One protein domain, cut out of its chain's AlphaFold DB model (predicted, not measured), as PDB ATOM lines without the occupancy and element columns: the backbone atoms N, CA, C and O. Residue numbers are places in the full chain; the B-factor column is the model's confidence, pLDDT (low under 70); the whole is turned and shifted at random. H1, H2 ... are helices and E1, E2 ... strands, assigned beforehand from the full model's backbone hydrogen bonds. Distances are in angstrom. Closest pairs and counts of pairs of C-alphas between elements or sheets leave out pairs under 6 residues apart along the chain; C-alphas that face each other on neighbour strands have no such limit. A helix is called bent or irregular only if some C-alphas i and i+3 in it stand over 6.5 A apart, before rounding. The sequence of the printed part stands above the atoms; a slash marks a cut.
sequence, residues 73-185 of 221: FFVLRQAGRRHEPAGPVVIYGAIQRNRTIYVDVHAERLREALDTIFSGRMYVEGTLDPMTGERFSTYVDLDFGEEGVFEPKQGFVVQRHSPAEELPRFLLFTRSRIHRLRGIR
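What this domain is: This is residues 73 to 185 of the 221 residues of the protein "Sigma-70 region 4 type 2" of Desulfocurvibacter africanus subsp. africanus str. Walvis Bay (UniProt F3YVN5). A twisted sheet of five strands curls round the long helix H2, and a shorter helix, H1, crosses the strands at one end of the sheet and meets H2 about at a right angle. The link from E1 to E2 reaches outward from the sheet around His 83, and a long stretch with no named element, residues 142 to 162, joins E5 to H2. The printed part has 113 residues with five named strands and two named helices, in the order E1 E2 E3 H1 E4 E5 H2; the sheet runs E3 E2 E1 E4 E5 and is antiparallel throughout. The class is mixed, helices and strands. The whole is compact, with a radius of gyration of the C-alphas of 13.7 A and spans of 41 by 34 by 27 A.

How they stand to each other: In the sheet, E1, residues 73 to 78, is an inner strand between E2, residues 89 to 95, and E4, residues 121 to 129. N 76 and O 91 are 2.8 A apart across E1 and E2, and N 75 and O 125 are 2.8 A apart across E1 and E4, both within hydrogen-bond range. The edge strands are E3, residues 101 to 105, with N 104 and O 92 at 2.8 A, and E5, residues 134 to 141, with N 124 and O 138 at 2.8 A. E1 E2 E3 form a meander, each strand the antiparallel neighbour of the one before, and E4 and E5 form a hairpin. H1, residues 107 to 119, and H2, residues 163 to 180, are on one face of the sheet, making two layers. H1 has a height over the sheet of 7.0 A and runs across the strands, at 76 degrees to E2 on the local plane; it lies only just over E2, on which 3 of its C-alphas fall. The closest C-alphas of E2 and H1 are those of Val 90 and Ala 113, 4.9 A apart. The sheet curls round H2; the closest C-alphas of E2 and H2, those of Ile 95 and Pro 163, are 6.3 A apart. H1 touches H2 with residues 117 to 118 alone, about perpendicular at 85 degrees; the closest C-alphas, of Ile 117 and Arg 175, are 5.7 A apart. The O i to N i+4 pairs within hydrogen-bond range are 7 of 9 in H1 and 12 of 14 in H2.

Where its parts are: E1 is 17.3 A long from first to last C-alpha and begins at C-alpha 73, (215.068, 161.989, 149.597). E2 measures 17.1 A, E3 13.6 A, E4 24.6 A and E5 23.1 A. H1 measures 19.5 A and is irregular, with C-alphas 108 and 111 8.4 A apart. H2 measures 25.4 A and ends at C-alpha 180, (223.749, 173.739, 125.791); it is neither bent nor irregular, but only just: C-alphas 165 and 168 are 6.3 A apart.

The domain as a whole: The two C-alphas farthest apart, of Thr 132 and Gly 183, are 42.5 A apart. The printed part has no cut. The link from E5 to H2 is long, with 21 residues. The model's mean pLDDT over the printed part is 79.6; residues 82 to 84, 144 to 164 and 182 are under 70.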
ATOM      1  N   PHE A  73     215.451 162.451 150.928       82.75
ATOM      2  CA  PHE A  73     215.068 161.989 149.597       82.75
ATOM      3  C   PHE A  73     214.205 163.005 148.858       82.75
ATOM      4  O   PHE A  73     213.450 163.763 149.471       82.75
ATOM      5  N   PHE A  74     214.275 162.968 147.533       86.31
ATOM      6  CA  PHE A  74     213.351 163.660 146.650       86.31
ATOM      7  C   PHE A  74     213.022 162.810 145.422       86.31
ATOM      8  O   PHE A  74     213.794 161.947 144.999       86.31
ATOM      9  N   VAL A  75     211.870 163.084 144.828       90.50
ATOM     10  CA  VAL A  75     211.436 162.541 143.544       90.50
ATOM     11  C   VAL A  75     210.919 163.671 142.672       90.50
ATOM     12  O   VAL A  75     210.315 164.627 143.160       90.50
ATOM     13  N   LEU A  76     211.157 163.550 141.371       91.88
ATOM     14  CA  LEU A  76     210.632 164.445 140.353       91.88
ATOM     15  C   LEU A  76     209.656 163.669 139.481       91.88
ATOM     16  O   LEU A  76     209.907 162.529 139.075       91.88
ATOM     17  N   ARG A  77     208.554 164.330 139.166       93.31
ATOM     18  CA  ARG A  77     207.512 163.867 138.259       93.31
ATOM     19  C   ARG A  77     207.330 164.910 137.177       93.31
ATOM     20  O   ARG A  77     207.479 166.108 137.431       93.31
ATOM     21  N   GLN A  78     206.947 164.465 135.989       90.56
ATOM     22  CA  GLN A  78     206.466 165.399 134.982       90.56
ATOM     23  C   GLN A  78     205.235 166.122 135.543       90.56
ATOM     24  O   GLN A  78     204.310 165.475 136.048       90.56
ATOM     25  N   ALA A  79     205.244 167.456 135.502       84.31
ATOM     26  CA  ALA A  79     204.085 168.228 135.928       84.31
ATOM     27  C   ALA A  79     202.884 167.875 135.036       84.31
ATOM     28  O   ALA A  79     203.012 167.826 133.810       84.31
ATOM     29  N   GLY A  80     201.730 167.626 135.658       76.81
ATOM     30  CA  GLY A  80     200.471 167.488 134.934       76.81
ATOM     31  C   GLY A  80     200.084 168.801 134.254       76.81
ATOM     32  O   GLY A  80     200.600 169.876 134.585       76.81
ATOM     33  N   ARG A  81     199.156 168.742 133.296       72.88
ATOM     34  CA  ARG A  81     198.511 169.961 132.788       72.88
ATOM     35  C   ARG A  81     197.575 170.539 133.854       72.88
ATOM     36  O   ARG A  81     197.386 169.973 134.926       72.88
ATOM     37  N   ARG A  82     196.980 171.704 133.578       58.91
ATOM     38  CA  ARG A  82     196.070 172.391 134.510       58.91
ATOM     39  C   ARG A  82     194.966 171.426 134.996       58.91
ATOM     40  O   ARG A  82     194.149 171.005 134.185       58.91
ATOM     41  N   HIS A  83     194.931 171.150 136.304       58.06
ATOM     42  CA  HIS A  83     194.031 170.202 136.998       58.06
ATOM     43  C   HIS A  83     194.301 168.698 136.783       58.06
ATOM     44  O   HIS A  83     193.531 167.876 137.272       58.06
ATOM     45  N   GLU A  84     195.388 168.319 136.107       69.12
ATOM     46  CA  GLU A  84     195.827 166.923 136.022       69.12
ATOM     47  C   GLU A  84     196.810 166.597 137.157       69.12
ATOM     48  O   GLU A  84     197.640 167.438 137.521       69.12
ATOM     49  N   PRO A  85     196.757 165.376 137.718       76.56
ATOM     50  CA  PRO A  85     197.758 164.933 138.674       76.56
ATOM     51  C   PRO A  85     199.134 164.850 138.003       76.56
ATOM     52  O   PRO A  85     199.253 164.594 136.804       76.56
ATOM     53  N   ALA A  86     200.187 165.040 138.796       85.25
ATOM     54  CA  ALA A  86     201.546 164.808 138.335       85.25
ATOM     55  C   ALA A  86     201.725 163.364 137.842       85.25
ATOM     56  O   ALA A  86     201.114 162.426 138.364       85.25
ATOM     57  N   GLY A  87     202.597 163.195 136.852       88.12
ATOM     58  CA  GLY A  87     202.908 161.891 136.288       88.12
ATOM     59  C   GLY A  87     203.624 160.940 137.266       88.12
ATOM     60  O   GLY A  87     203.853 161.238 138.442       88.12
ATOM     61  N   PRO A  88     204.021 159.755 136.792       92.75
ATOM     62  CA  PRO A  88     204.877 158.844 137.549       92.75
ATOM     63  C   PRO A  88     206.264 159.454 137.835       92.75
ATOM     64  O   PRO A  88     206.658 160.458 137.241       92.75
ATOM     65  N   VAL A  89     207.005 158.850 138.770       91.62
ATOM     66  CA  VAL A  89     208.373 159.280 139.106       91.62
ATOM     67  C   VAL A  89     209.283 159.043 137.908       91.62
ATOM     68  O   VAL A  89     209.378 157.921 137.417       91.62
ATOM     69  N   VAL A  90     209.974 160.092 137.468       96.19
ATOM     70  CA  VAL A  90     210.928 160.035 136.350       96.19
ATOM     71  C   VAL A  90     212.376 160.143 136.823       96.19
ATOM     72  O   VAL A  90     213.267 159.549 136.220       96.19
ATOM     73  N   ILE A  91     212.614 160.867 137.917       94.75
ATOM     74  CA  ILE A  91     213.926 161.074 138.535       94.75
ATOM     75  C   ILE A  91     213.757 160.951 140.047       94.75
ATOM     76  O   ILE A  91     212.754 161.401 140.599       94.75
ATOM     77  N   TYR A  92     214.734 160.365 140.721       91.50
ATOM     78  CA  TYR A  92     214.777 160.277 142.177       91.50
ATOM     79  C   TYR A  92     216.181 160.584 142.675       91.50
ATOM     80  O   TYR A  92     217.154 160.487 141.930       91.50
ATOM     81  N   GLY A  93     216.293 160.973 143.935       89.75
ATOM     82  CA  GLY A  93     217.574 161.342 144.499       89.75
ATOM     83  C   GLY A  93     217.533 161.578 145.994       89.75
ATOM     84  O   GLY A  93     216.501 161.424 146.647       89.75
ATOM     85  N   ALA A  94     218.685 161.956 146.529       86.25
ATOM     86  CA  ALA A  94     218.871 162.279 147.930       86.25
ATOM     87  C   ALA A  94     219.862 163.430 148.081       86.25
ATOM     88  O   ALA A  94     220.797 163.570 147.292       86.25
ATOM     89  N   ILE A  95     219.657 164.248 149.110       84.06
ATOM     90  CA  ILE A  95     220.580 165.314 149.496       84.06
ATOM     91  C   ILE A  95     221.103 165.013 150.894       84.06
ATOM     92  O   ILE A  95     220.341 164.810 151.844       84.06
ATOM     93  N   GLN A  96     222.424 164.992 151.010       79.75
ATOM     94  CA  GLN A  96     223.116 164.763 152.268       79.75
ATOM     95  C   GLN A  96     223.273 166.043 153.079       79.75
ATOM     96  O   GLN A  96     223.201 167.158 152.565       79.75
ATOM     97  N   ARG A  97     223.581 165.881 154.372       72.31
ATOM     98  CA  ARG A  97     223.859 167.007 155.281       72.31
ATOM     99  C   ARG A  97     225.013 167.895 154.805       72.31
ATOM    100  O   ARG A  97     225.001 169.088 155.070       72.31
ATOM    101  N   ASN A  98     225.985 167.330 154.088       76.25
ATOM    102  CA  ASN A  98     227.116 168.060 153.507       76.25
ATOM    103  C   ASN A  98     226.796 168.708 152.141       76.25
ATOM    104  O   ASN A  98     227.726 169.116 151.452       76.25
ATOM    105  N   ARG A  99     225.515 168.791 151.745       79.44
ATOM    106  CA  ARG A  99     225.036 169.359 150.468       79.44
ATOM    107  C   ARG A  99     225.382 168.538 149.222       79.44
ATOM    108  O   ARG A  99     225.102 168.978 148.113       79.44
ATOM    109  N   THR A 100     225.934 167.339 149.390       85.94
ATOM    110  CA  THR A 100     226.137 166.415 148.271       85.94
ATOM    111  C   THR A 100     224.789 165.901 147.788       85.94
ATOM    112  O   THR A 100     224.007 165.371 148.584       85.94
ATOM    113  N   ILE A 101     224.527 166.043 146.492       88.81
ATOM    114  CA  ILE A 101     223.336 165.504 145.845       88.81
ATOM    115  C   ILE A 101     223.646 164.193 145.128       88.81
ATOM    116  O   ILE A 101     224.678 164.058 144.473       88.81
ATOM    117  N   TYR A 102     222.713 163.254 145.219       90.38
ATOM    118  CA  TYR A 102     222.653 162.058 144.388       90.38
ATOM    119  C   TYR A 102     221.361 162.074 143.617       90.38
ATOM    120  O   TYR A 102     220.308 162.377 144.176       90.38
ATOM    121  N   VAL A 103     221.435 161.726 142.345       92.19
ATOM    122  CA  VAL A 103     220.275 161.699 141.471       92.19
ATOM    123  C   VAL A 103     220.388 160.565 140.466       92.19
ATOM    124  O   VAL A 103     221.459 160.298 139.924       92.19
ATOM    125  N   ASP A 104     219.282 159.892 140.195       92.81
ATOM    126  CA  ASP A 104     219.197 158.873 139.161       92.81
ATOM    127  C   ASP A 104     217.865 158.950 138.414       92.81
ATOM    128  O   ASP A 104     216.900 159.580 138.857       92.81
ATOM    129  N   VAL A 105     217.835 158.331 137.239       93.94
ATOM    130  CA  VAL A 105     216.685 158.338 136.337       93.94
ATOM    131  C   VAL A 105     215.991 156.989 136.400       93.94
ATOM    132  O   VAL A 105     216.633 155.942 136.361       93.94
ATOM    133  N   HIS A 106     214.660 156.992 136.419       92.38
ATOM    134  CA  HIS A 106     213.900 155.757 136.282       92.38
ATOM    135  C   HIS A 106     214.165 155.127 134.902       92.38
ATOM    136  O   HIS A 106     213.894 155.745 133.870       92.38
ATOM    137  N   ALA A 107     214.674 153.890 134.874       91.00
ATOM    138  CA  ALA A 107     215.210 153.251 133.666       91.00
ATOM    139  C   ALA A 107     214.206 153.152 132.500       91.00
ATOM    140  O   ALA A 107     214.588 153.267 131.341       91.00
ATOM    141  N   GLU A 108     212.917 152.995 132.797       94.69
ATOM    142  CA  GLU A 108     211.852 152.911 131.783       94.69
ATOM    143  C   GLU A 108     211.331 154.283 131.321       94.69
ATOM    144  O   GLU A 108     210.473 154.361 130.449       94.69
ATOM    145  N   ARG A 109     211.824 155.383 131.907       95.88
ATOM    146  CA  ARG A 109     211.284 156.742 131.715       95.88
ATOM    147  C   ARG A 109     212.346 157.757 131.313       95.88
ATOM    148  O   ARG A 109     212.205 158.950 131.562       95.88
ATOM    149  N   LEU A 110     213.409 157.304 130.651       95.75
ATOM    150  CA  LEU A 110     214.530 158.165 130.259       95.75
ATOM    151  C   LEU A 110     214.090 159.361 129.403       95.75
ATOM    152  O   LEU A 110     214.587 160.475 129.579       95.75
ATOM    153  N   ARG A 111     213.151 159.137 128.473       95.00
ATOM    154  CA  ARG A 111     212.647 160.193 127.587       95.00
ATOM    155  C   ARG A 111     211.858 161.241 128.368       95.00
ATOM    156  O   ARG A 111     212.196 162.420 128.275       95.00
ATOM    157  N   GLU A 112     210.899 160.785 129.173       95.31
ATOM    158  CA  GLU A 112     210.063 161.613 130.052       95.31
ATOM    159  C   GLU A 112     210.912 162.420 131.043       95.31
ATOM    160  O   GLU A 112     210.674 163.610 131.244       95.31
ATOM    161  N   ALA A 113     211.950 161.811 131.621       95.38
ATOM    162  CA  ALA A 113     212.886 162.481 132.518       95.38
ATOM    163  C   ALA A 113     213.640 163.619 131.820       95.38
ATOM    164  O   ALA A 113     213.708 164.738 132.334       95.38
ATOM    165  N   LEU A 114     214.171 163.353 130.621       94.50
ATOM    166  CA  LEU A 114     214.857 164.366 129.825       94.50
ATOM    167  C   LEU A 114     213.897 165.502 129.422       94.50
ATOM    168  O   LEU A 114     214.283 166.665 129.505       94.50
ATOM    169  N   ASP A 115     212.650 165.196 129.046       92.56
ATOM    170  CA  ASP A 115     211.627 166.213 128.737       92.56
ATOM    171  C   ASP A 115     211.228 167.043 129.957       92.56
ATOM    172  O   ASP A 115     211.037 168.255 129.856       92.56
ATOM    173  N   THR A 116     211.149 166.412 131.127       93.19
ATOM    174  CA  THR A 116     210.849 167.086 132.394       93.19
ATOM    175  C   THR A 116     211.921 168.130 132.715       93.19
ATOM    176  O   THR A 116     211.602 169.292 132.958       93.19
ATOM    177  N   ILE A 117     213.203 167.764 132.615       93.38
ATOM    178  CA  ILE A 117     214.311 168.711 132.819       93.38
ATOM    179  C   ILE A 117     214.343 169.792 131.735       93.38
ATOM    180  O   ILE A 117     214.545 170.965 132.045       93.38
ATOM    181  N   PHE A 118     214.138 169.421 130.469       89.88
ATOM    182  CA  PHE A 118     214.192 170.363 129.351       89.88
ATOM    183  C   PHE A 118     213.073 171.411 129.430       89.88
ATOM    184  O   PHE A 118     213.341 172.615 129.358       89.88
ATOM    185  N   SER A 119     211.832 170.961 129.649       89.12
ATOM    186  CA  SER A 119     210.673 171.841 129.837       89.12
ATOM    187  C   SER A 119     210.840 172.745 131.053       89.12
ATOM    188  O   SER A 119     210.397 173.884 131.015       89.12
ATOM    189  N   GLY A 120     211.525 172.266 132.096       87.88
ATOM    190  CA  GLY A 120     211.700 172.985 133.351       87.88
ATOM    191  C   GLY A 120     210.462 172.976 134.242       87.88
ATOM    192  O   GLY A 120     210.485 173.615 135.286       87.88
ATOM    193  N   ARG A 121     209.414 172.237 133.859       87.06
ATOM    194  CA  ARG A 121     208.167 172.117 134.615       87.06
ATOM    195  C   ARG A 121     208.054 170.738 135.224       87.06
ATOM    196  O   ARG A 121     207.987 169.732 134.516       87.06
ATOM    197  N   MET A 122     208.008 170.686 136.544       89.69
ATOM    198  CA  MET A 122     207.997 169.428 137.276       89.69
ATOM    199  C   MET A 122     207.223 169.545 138.576       89.69
ATOM    200  O   MET A 122     207.065 170.625 139.134       89.69
ATOM    201  N   TYR A 123     206.737 168.410 139.051       87.44
ATOM    202  CA  TYR A 123     206.235 168.285 140.406       87.44
ATOM    203  C   TYR A 123     207.282 167.553 141.232       87.44
ATOM    204  O   TYR A 123     207.788 166.503 140.824       87.44
ATOM    205  N   VAL A 124     207.630 168.135 142.367       86.12
ATOM    206  CA  VAL A 124     208.704 167.671 143.236       86.12
ATOM    207  C   VAL A 124     208.102 167.250 144.554       86.12
ATOM    208  O   VAL A 124     207.295 167.976 145.125       86.12
ATOM    209  N   GLU A 125     208.522 166.099 145.058       84.19
ATOM    210  CA  GLU A 125     208.184 165.635 146.400       84.19
ATOM    211  C   GLU A 125     209.463 165.242 147.119       84.19
ATOM    212  O   GLU A 125     210.394 164.743 146.493       84.19
ATOM    213  N   GLY A 126     209.512 165.407 148.434       82.19
ATOM    214  CA  GLY A 126     210.676 164.979 149.194       82.19
ATOM    215  C   GLY A 126     210.499 165.073 150.696       82.19
ATOM    216  O   GLY A 126     209.424 165.398 151.200       82.19
ATOM    217  N   THR A 127     211.576 164.768 151.404       79.62
ATOM    218  CA  THR A 127     211.653 164.820 152.865       79.62
ATOM    219  C   THR A 127     212.251 166.156 153.300       79.62
ATOM    220  O   THR A 127     213.366 166.490 152.899       79.62
ATOM    221  N   LEU A 128     211.534 166.913 154.134       75.31
ATOM    222  CA  LEU A 128     212.067 168.114 154.789       75.31
ATOM    223  C   LEU A 128     212.985 167.717 155.947       75.31
ATOM    224  O   LEU A 128     214.154 168.115 155.990       75.31
ATOM    225  N   ASP A 129     212.475 166.866 156.839       75.19
ATOM    226  CA  ASP A 129     213.190 166.398 158.020       75.19
ATOM    227  C   ASP A 129     213.038 164.870 158.190       75.19
ATOM    228  O   ASP A 129     211.947 164.370 158.472       75.19
ATOM    229  N   PRO A 130     214.129 164.099 158.014       72.81
ATOM    230  CA  PRO A 130     214.115 162.644 158.161       72.81
ATOM    231  C   PRO A 130     213.851 162.161 159.592       72.81
ATOM    232  O   PRO A 130     213.414 161.027 159.761       72.81
ATOM    233  N   MET A 131     214.123 162.982 160.613       77.19
ATOM    234  CA  MET A 131     213.924 162.615 162.019       77.19
ATOM    235  C   MET A 131     212.453 162.701 162.419       77.19
ATOM    236  O   MET A 131     211.984 161.886 163.209       77.19
ATOM    237  N   THR A 132     211.727 163.682 161.880       78.31
ATOM    238  CA  THR A 132     210.293 163.873 162.155       78.31
ATOM    239  C   THR A 132     209.400 163.173 161.129       78.31
ATOM    240  O   THR A 132     208.213 162.979 161.382       78.31
ATOM    241  N   GLY A 133     209.954 162.785 159.975       74.81
ATOM    242  CA  GLY A 133     209.203 162.226 158.849       74.81
ATOM    243  C   GLY A 133     208.458 163.284 158.028       74.81
ATOM    244  O   GLY A 133     207.603 162.943 157.212       74.81
ATOM    245  N   GLU A 134     208.763 164.563 158.240       77.62
ATOM    246  CA  GLU A 134     208.116 165.677 157.563       77.62
ATOM    247  C   GLU A 134     208.455 165.709 156.066       77.62
ATOM    248  O   GLU A 134     209.603 165.515 155.652       77.62
ATOM    249  N   ARG A 135     207.444 165.980 155.235       79.75
ATOM    250  CA  ARG A 135     207.536 165.935 153.771       79.75
ATOM    251  C   ARG A 135     207.112 167.256 153.149       79.75
ATOM    252  O   ARG A 135     206.278 167.968 153.697       79.75
ATOM    253  N   PHE A 136     207.626 167.524 151.955       77.06
ATOM    254  CA  PHE A 136     207.157 168.609 151.104       77.06
ATOM    255  C   PHE A 136     206.724 168.082 149.743       77.06
ATOM    256  O   PHE A 136     207.199 167.044 149.272       77.06
ATOM    257  N   SER A 137     205.856 168.850 149.094       80.00
ATOM    258  CA  SER A 137     205.630 168.739 147.666       80.00
ATOM    259  C   SER A 137     205.323 170.102 147.057       80.00
ATOM    260  O   SER A 137     204.663 170.931 147.685       80.00
ATOM    261  N   THR A 138     205.839 170.355 145.857       79.06
ATOM    262  CA  THR A 138     205.668 171.638 145.170       79.06
ATOM    263  C   THR A 138     205.721 171.481 143.655       79.06
ATOM    264  O   THR A 138     206.366 170.569 143.129       79.06
ATOM    265  N   TYR A 139     205.049 172.388 142.952       81.00
ATOM    266  CA  TYR A 139     205.263 172.582 141.524       81.00
ATOM    267  C   TYR A 139     206.456 173.505 141.328       81.00
ATOM    268  O   TYR A 139     206.577 174.532 141.987       81.00
ATOM    269  N   VAL A 140     207.321 173.119 140.405       80.75
ATOM    270  CA  VAL A 140     208.522 173.851 140.044       80.75
ATOM    271  C   VAL A 140     208.407 174.259 138.589       80.75
ATOM    272  O   VAL A 140     208.218 173.401 137.721       80.75
ATOM    273  N   ASP A 141     208.558 175.555 138.333       84.50
ATOM    274  CA  ASP A 141     208.764 176.099 136.998       84.50
ATOM    275  C   ASP A 141     210.088 176.877 136.965       84.50
ATOM    276  O   ASP A 141     210.227 177.969 137.514       84.50
ATOM    277  N   LEU A 142     211.088 176.269 136.326       84.50
ATOM    278  CA  LEU A 142     212.445 176.798 136.226       84.50
ATOM    279  C   LEU A 142     212.558 178.017 135.292       84.50
ATOM    280  O   LEU A 142     213.651 178.571 135.182       84.50
ATOM    281  N   ASP A 143     211.490 178.420 134.591       81.75
ATOM    282  CA  ASP A 143     211.473 179.665 133.808       81.75
ATOM    283  C   ASP A 143     211.453 180.918 134.700       81.75
ATOM    284  O   ASP A 143     211.895 181.980 134.268       81.75
ATOM    285  N   PHE A 144     211.011 180.796 135.957       69.81
ATOM    286  CA  PHE A 144     210.927 181.910 136.913       69.81
ATOM    287  C   PHE A 144     212.183 182.079 137.795       69.81
ATOM    288  O   PHE A 144     212.172 182.868 138.738       69.81
ATOM    289  N   GLY A 145     213.283 181.377 137.493       64.38
ATOM    290  CA  GLY A 145     214.534 181.457 138.267       64.38
ATOM    291  C   GLY A 145     214.417 180.856 139.673       64.38
ATOM    292  O   GLY A 145     213.448 180.165 139.948       64.38
ATOM    293  N   GLU A 146     215.405 181.094 140.554       60.44
ATOM    294  CA  GLU A 146     215.466 180.511 141.918       60.44
ATOM    295  C   GLU A 146     214.276 180.914 142.807       60.44
ATOM    296  O   GLU A 146     213.782 180.092 143.578       60.44
ATOM    297  N   GLU A 147     213.791 182.150 142.669       54.03
ATOM    298  CA  GLU A 147     212.722 182.721 143.502       54.03
ATOM    299  C   GLU A 147     211.339 182.117 143.205       54.03
ATOM    300  O   GLU A 147     210.484 182.091 144.084       54.03
ATOM    301  N   GLY A 148     211.122 181.581 141.997       49.59
ATOM    302  CA  GLY A 148     209.861 180.945 141.598       49.59
ATOM    303  C   GLY A 148     209.793 179.430 141.827       49.59
ATOM    304  O   GLY A 148     208.778 178.815 141.503       49.59
ATOM    305  N   VAL A 149     210.861 178.798 142.338       54.28
ATOM    306  CA  VAL A 149     210.957 177.324 142.428       54.28
ATOM    307  C   VAL A 149     210.330 176.778 143.713       54.28
ATOM    308  O   VAL A 149     209.796 175.671 143.709       54.28
ATOM    309  N   PHE A 150     210.404 177.512 144.826       57.53
ATOM    310  CA  PHE A 150     209.961 177.014 146.130       57.53
ATOM    311  C   PHE A 150     209.276 178.104 146.951       57.53
ATOM    312  O   PHE A 150     209.933 178.916 147.594       57.53
ATOM    313  N   GLU A 151     207.950 178.033 147.025       53.16
ATOM    314  CA  GLU A 151     207.210 178.577 148.161       53.16
ATOM    315  C   GLU A 151     206.885 177.408 149.103       53.16
ATOM    316  O   GLU A 151     206.010 176.589 148.804       53.16
ATOM    317  N   PRO A 152     207.590 177.264 150.243       49.38
ATOM    318  CA  PRO A 152     207.099 176.412 151.315       49.38
ATOM    319  C   PRO A 152     205.683 176.870 151.677       49.38
ATOM    320  O   PRO A 152     205.389 178.067 151.653       49.38
ATOM    321  N   LYS A 153     204.800 175.942 152.060       47.91
ATOM    322  CA  LYS A 153     203.512 176.324 152.658       47.91
ATOM    323  C   LYS A 153     203.755 177.336 153.804       47.91
ATOM    324  O   LYS A 153     204.810 177.339 154.436       47.91
ATOM    325  N   GLN A 154     202.810 178.234 154.072       43.09
ATOM    326  CA  GLN A 154     202.987 179.214 155.152       43.09
ATOM    327  C   GLN A 154     203.316 178.523 156.488       43.09
ATOM    328  O   GLN A 154     202.663 177.549 156.858       43.09
ATOM    329  N   GLY A 155     204.317 179.049 157.207       41.19
ATOM    330  CA  GLY A 155     204.699 178.602 158.554       41.19
ATOM    331  C   GLY A 155     205.928 177.687 158.646       41.19
ATOM    332  O   GLY A 155     206.350 177.384 159.759       41.19
ATOM    333  N   PHE A 156     206.537 177.278 157.527       47.56
ATOM    334  CA  PHE A 156     207.731 176.421 157.550       47.56
ATOM    335  C   PHE A 156     209.030 177.238 157.546       47.56
ATOM    336  O   PHE A 156     209.279 178.046 156.651       47.56
ATOM    337  N   VAL A 157     209.897 176.989 158.533       49.47
ATOM    338  CA  VAL A 157     211.280 177.484 158.523       49.47
ATOM    339  C   VAL A 157     212.098 176.547 157.644       49.47
ATOM    340  O   VAL A 157     212.387 175.413 158.026       49.47
ATOM    341  N   VAL A 158     212.488 177.016 156.461       52.38
ATOM    342  CA  VAL A 158     213.428 176.287 155.604       52.38
ATOM    343  C   VAL A 158     214.766 176.218 156.337       52.38
ATOM    344  O   VAL A 158     215.445 177.231 156.507       52.38
ATOM    345  N   GLN A 159     215.145 175.025 156.803       54.34
ATOM    346  CA  GLN A 159     216.484 174.822 157.353       54.34
ATOM    347  C   GLN A 159     217.508 175.181 156.268       54.34
ATOM    348  O   GLN A 159     217.364 174.754 155.115       54.34
ATOM    349  N   ARG A 160     218.554 175.935 156.632       52.78
ATOM    350  CA  ARG A 160     219.716 176.126 155.751       52.78
ATOM    351  C   ARG A 160     220.235 174.757 155.317       52.78
ATOM    352  O   ARG A 160     220.344 173.855 156.151       52.78
ATOM    353  N   HIS A 161     220.550 174.608 154.033       58.66
ATOM    354  CA  HIS A 161     221.032 173.352 153.442       58.66
ATOM    355  C   HIS A 161     219.984 172.221 153.419       58.66
ATOM    356  O   HIS A 161     220.316 171.033 153.481       58.66
ATOM    357  N   SER A 162     218.702 172.578 153.355       62.38
ATOM    358  CA  SER A 162     217.620 171.628 153.088       62.38
ATOM    359  C   SER A 162     217.474 171.352 151.578       62.38
ATOM    360  O   SER A 162     217.948 172.135 150.751       62.38
ATOM    361  N   PRO A 163     216.780 170.269 151.181       62.31
ATOM    362  CA  PRO A 163     216.421 170.004 149.792       62.31
ATOM    363  C   PRO A 163     215.695 171.163 149.128       62.31
ATOM    364  O   PRO A 163     215.914 171.408 147.951       62.31
ATOM    365  N   ALA A 164     214.887 171.904 149.887       63.34
ATOM    366  CA  ALA A 164     214.202 173.089 149.396       63.34
ATOM    367  C   ALA A 164     215.165 174.211 148.961       63.34
ATOM    368  O   ALA A 164     214.776 175.043 148.153       63.34
ATOM    369  N   GLU A 165     216.414 174.226 149.442       72.00
ATOM    370  CA  GLU A 165     217.439 175.194 149.025       72.00
ATOM    371  C   GLU A 165     218.348 174.648 147.909       72.00
ATOM    372  O   GLU A 165     218.631 175.337 146.930       72.00
ATOM    373  N   GLU A 166     218.826 173.406 148.035       79.00
ATOM    374  CA  GLU A 166     219.822 172.860 147.098       79.00
ATOM    375  C   GLU A 166     219.200 172.313 145.808       79.00
ATOM    376  O   GLU A 166     219.799 172.422 144.735       79.00
ATOM    377  N   LEU A 167     217.996 171.737 145.885       83.81
ATOM    378  CA  LEU A 167     217.344 171.127 144.728       83.81
ATOM    379  C   LEU A 167     217.003 172.152 143.631       83.81
ATOM    380  O   LEU A 167     217.327 171.867 142.478       83.81
ATOM    381  N   PRO A 168     216.452 173.350 143.925       84.31
ATOM    382  CA  PRO A 168     216.259 174.399 142.916       84.31
ATOM    383  C   PRO A 168     217.534 174.734 142.142       84.31
ATOM    384  O   PRO A 168     217.541 174.737 140.910       84.31
ATOM    385  N   ARG A 169     218.635 174.950 142.870       87.88
ATOM    386  CA  ARG A 169     219.943 175.293 142.300       87.88
ATOM    387  C   ARG A 169     220.461 174.181 141.403       87.88
ATOM    388  O   ARG A 169     220.892 174.438 140.278       87.88
ATOM    389  N   PHE A 170     220.378 172.937 141.872       91.81
ATOM    390  CA  PHE A 170     220.770 171.778 141.082       91.81
ATOM    391  C   PHE A 170     219.933 171.640 139.803       91.81
ATOM    392  O   PHE A 170     220.480 171.380 138.729       91.81
ATOM    393  N   LEU A 171     218.617 171.834 139.891       91.94
ATOM    394  CA  LEU A 171     217.707 171.729 138.751       91.94
ATOM    395  C   LEU A 171     217.961 172.827 137.710       91.94
ATOM    396  O   LEU A 171     218.049 172.522 136.519       91.94
ATOM    397  N   LEU A 172     218.163 174.077 138.141       90.69
ATOM    398  CA  LEU A 172     218.539 175.189 137.259       90.69
ATOM    399  C   LEU A 172     219.889 174.946 136.581       90.69
ATOM    400  O   LEU A 172     220.019 175.120 135.363       90.69
ATOM    401  N   PHE A 173     220.883 174.489 137.347       92.62
ATOM    402  CA  PHE A 173     222.193 174.115 136.822       92.62
ATOM    403  C   PHE A 173     222.069 173.006 135.771       92.62
ATOM    404  O   PHE A 173     222.604 173.122 134.666       92.62
ATOM    405  N   THR A 174     221.298 171.963 136.075       94.12
ATOM    406  CA  THR A 174     221.059 170.838 135.167       94.12
ATOM    407  C   THR A 174     220.377 171.295 133.886       94.12
ATOM    408  O   THR A 174     220.885 171.014 132.799       94.12
ATOM    409  N   ARG A 175     219.279 172.053 133.979       91.94
ATOM    410  CA  ARG A 175     218.546 172.553 132.808       91.94
ATOM    411  C   ARG A 175     219.437 173.410 131.912       91.94
ATOM    412  O   ARG A 175     219.480 173.188 130.702       91.94
ATOM    413  N   SER A 176     220.215 174.314 132.502       90.88
ATOM    414  CA  SER A 176     221.164 175.164 131.772       90.88
ATOM    415  C   SER A 176     222.192 174.340 130.992       90.88
ATOM    416  O   SER A 176     222.469 174.619 129.825       90.88
ATOM    417  N   ARG A 177     222.733 173.275 131.598       91.12
ATOM    418  CA  ARG A 177     223.689 172.382 130.925       91.12
ATOM    419  C   ARG A 177     223.046 171.564 129.813       91.12
ATOM    420  O   ARG A 177     223.611 171.487 128.725       91.12
ATOM    421  N   ILE A 178     221.869 170.993 130.052       89.19
ATOM    422  CA  ILE A 178     221.149 170.193 129.054       89.19
ATOM    423  C   ILE A 178     220.775 171.038 127.825       89.19
ATOM    424  O   ILE A 178     220.957 170.568 126.702       89.19
ATOM    425  N   HIS A 179     220.363 172.301 128.003       88.00
ATOM    426  CA  HIS A 179     220.083 173.225 126.890       88.00
ATOM    427  C   HIS A 179     221.299 173.491 125.993       88.00
ATOM    428  O   HIS A 179     221.159 173.586 124.771       88.00
ATOM    429  N   ARG A 180     222.506 173.571 126.569       85.81
ATOM    430  CA  ARG A 180     223.749 173.739 125.791       85.81
ATOM    431  C   ARG A 180     224.089 172.509 124.956       85.81
ATOM    432  O   ARG A 180     224.619 172.636 123.859       85.81
ATOM    433  N   LEU A 181     223.747 171.322 125.445       77.75
ATOM    434  CA  LEU A 181     224.124 170.037 124.857       77.75
ATOM    435  C   LEU A 181     223.159 169.543 123.757       77.75
ATOM    436  O   LEU A 181     223.103 168.340 123.513       77.75
ATOM    437  N   ARG A 182     222.402 170.455 123.120       67.56
ATOM    438  CA  ARG A 182     221.391 170.245 122.055       67.56
ATOM    439  C   ARG A 182     221.415 168.844 121.410       67.56
ATOM    440  O   ARG A 182     222.364 168.495 120.713       67.56
ATOM    441  N   GLY A 183     220.332 168.077 121.571       79.50
ATOM    442  CA  GLY A 183     220.171 166.770 120.912       79.50
ATOM    443  C   GLY A 183     220.690 165.562 121.702       79.50
ATOM    444  O   GLY A 183     221.028 164.539 121.105       79.50
ATOM    445  N   ILE A 184     220.747 165.650 123.037       88.31
ATOM    446  CA  ILE A 184     220.990 164.485 123.902       88.31
ATOM    447  C   ILE A 184     219.922 163.422 123.628       88.31
ATOM    448  O   ILE A 184     218.726 163.688 123.731       88.31
ATOM    449  N   ARG A 185     220.353 162.195 123.321       92.06
ATOM    450  CA  ARG A 185     219.440 161.049 123.233       92.06
ATOM    451  C   ARG A 185     219.065 160.569 124.633       92.06
ATOM    452  O   ARG A 185     219.911 160.568 125.531       92.06
TER     453      ARG A 185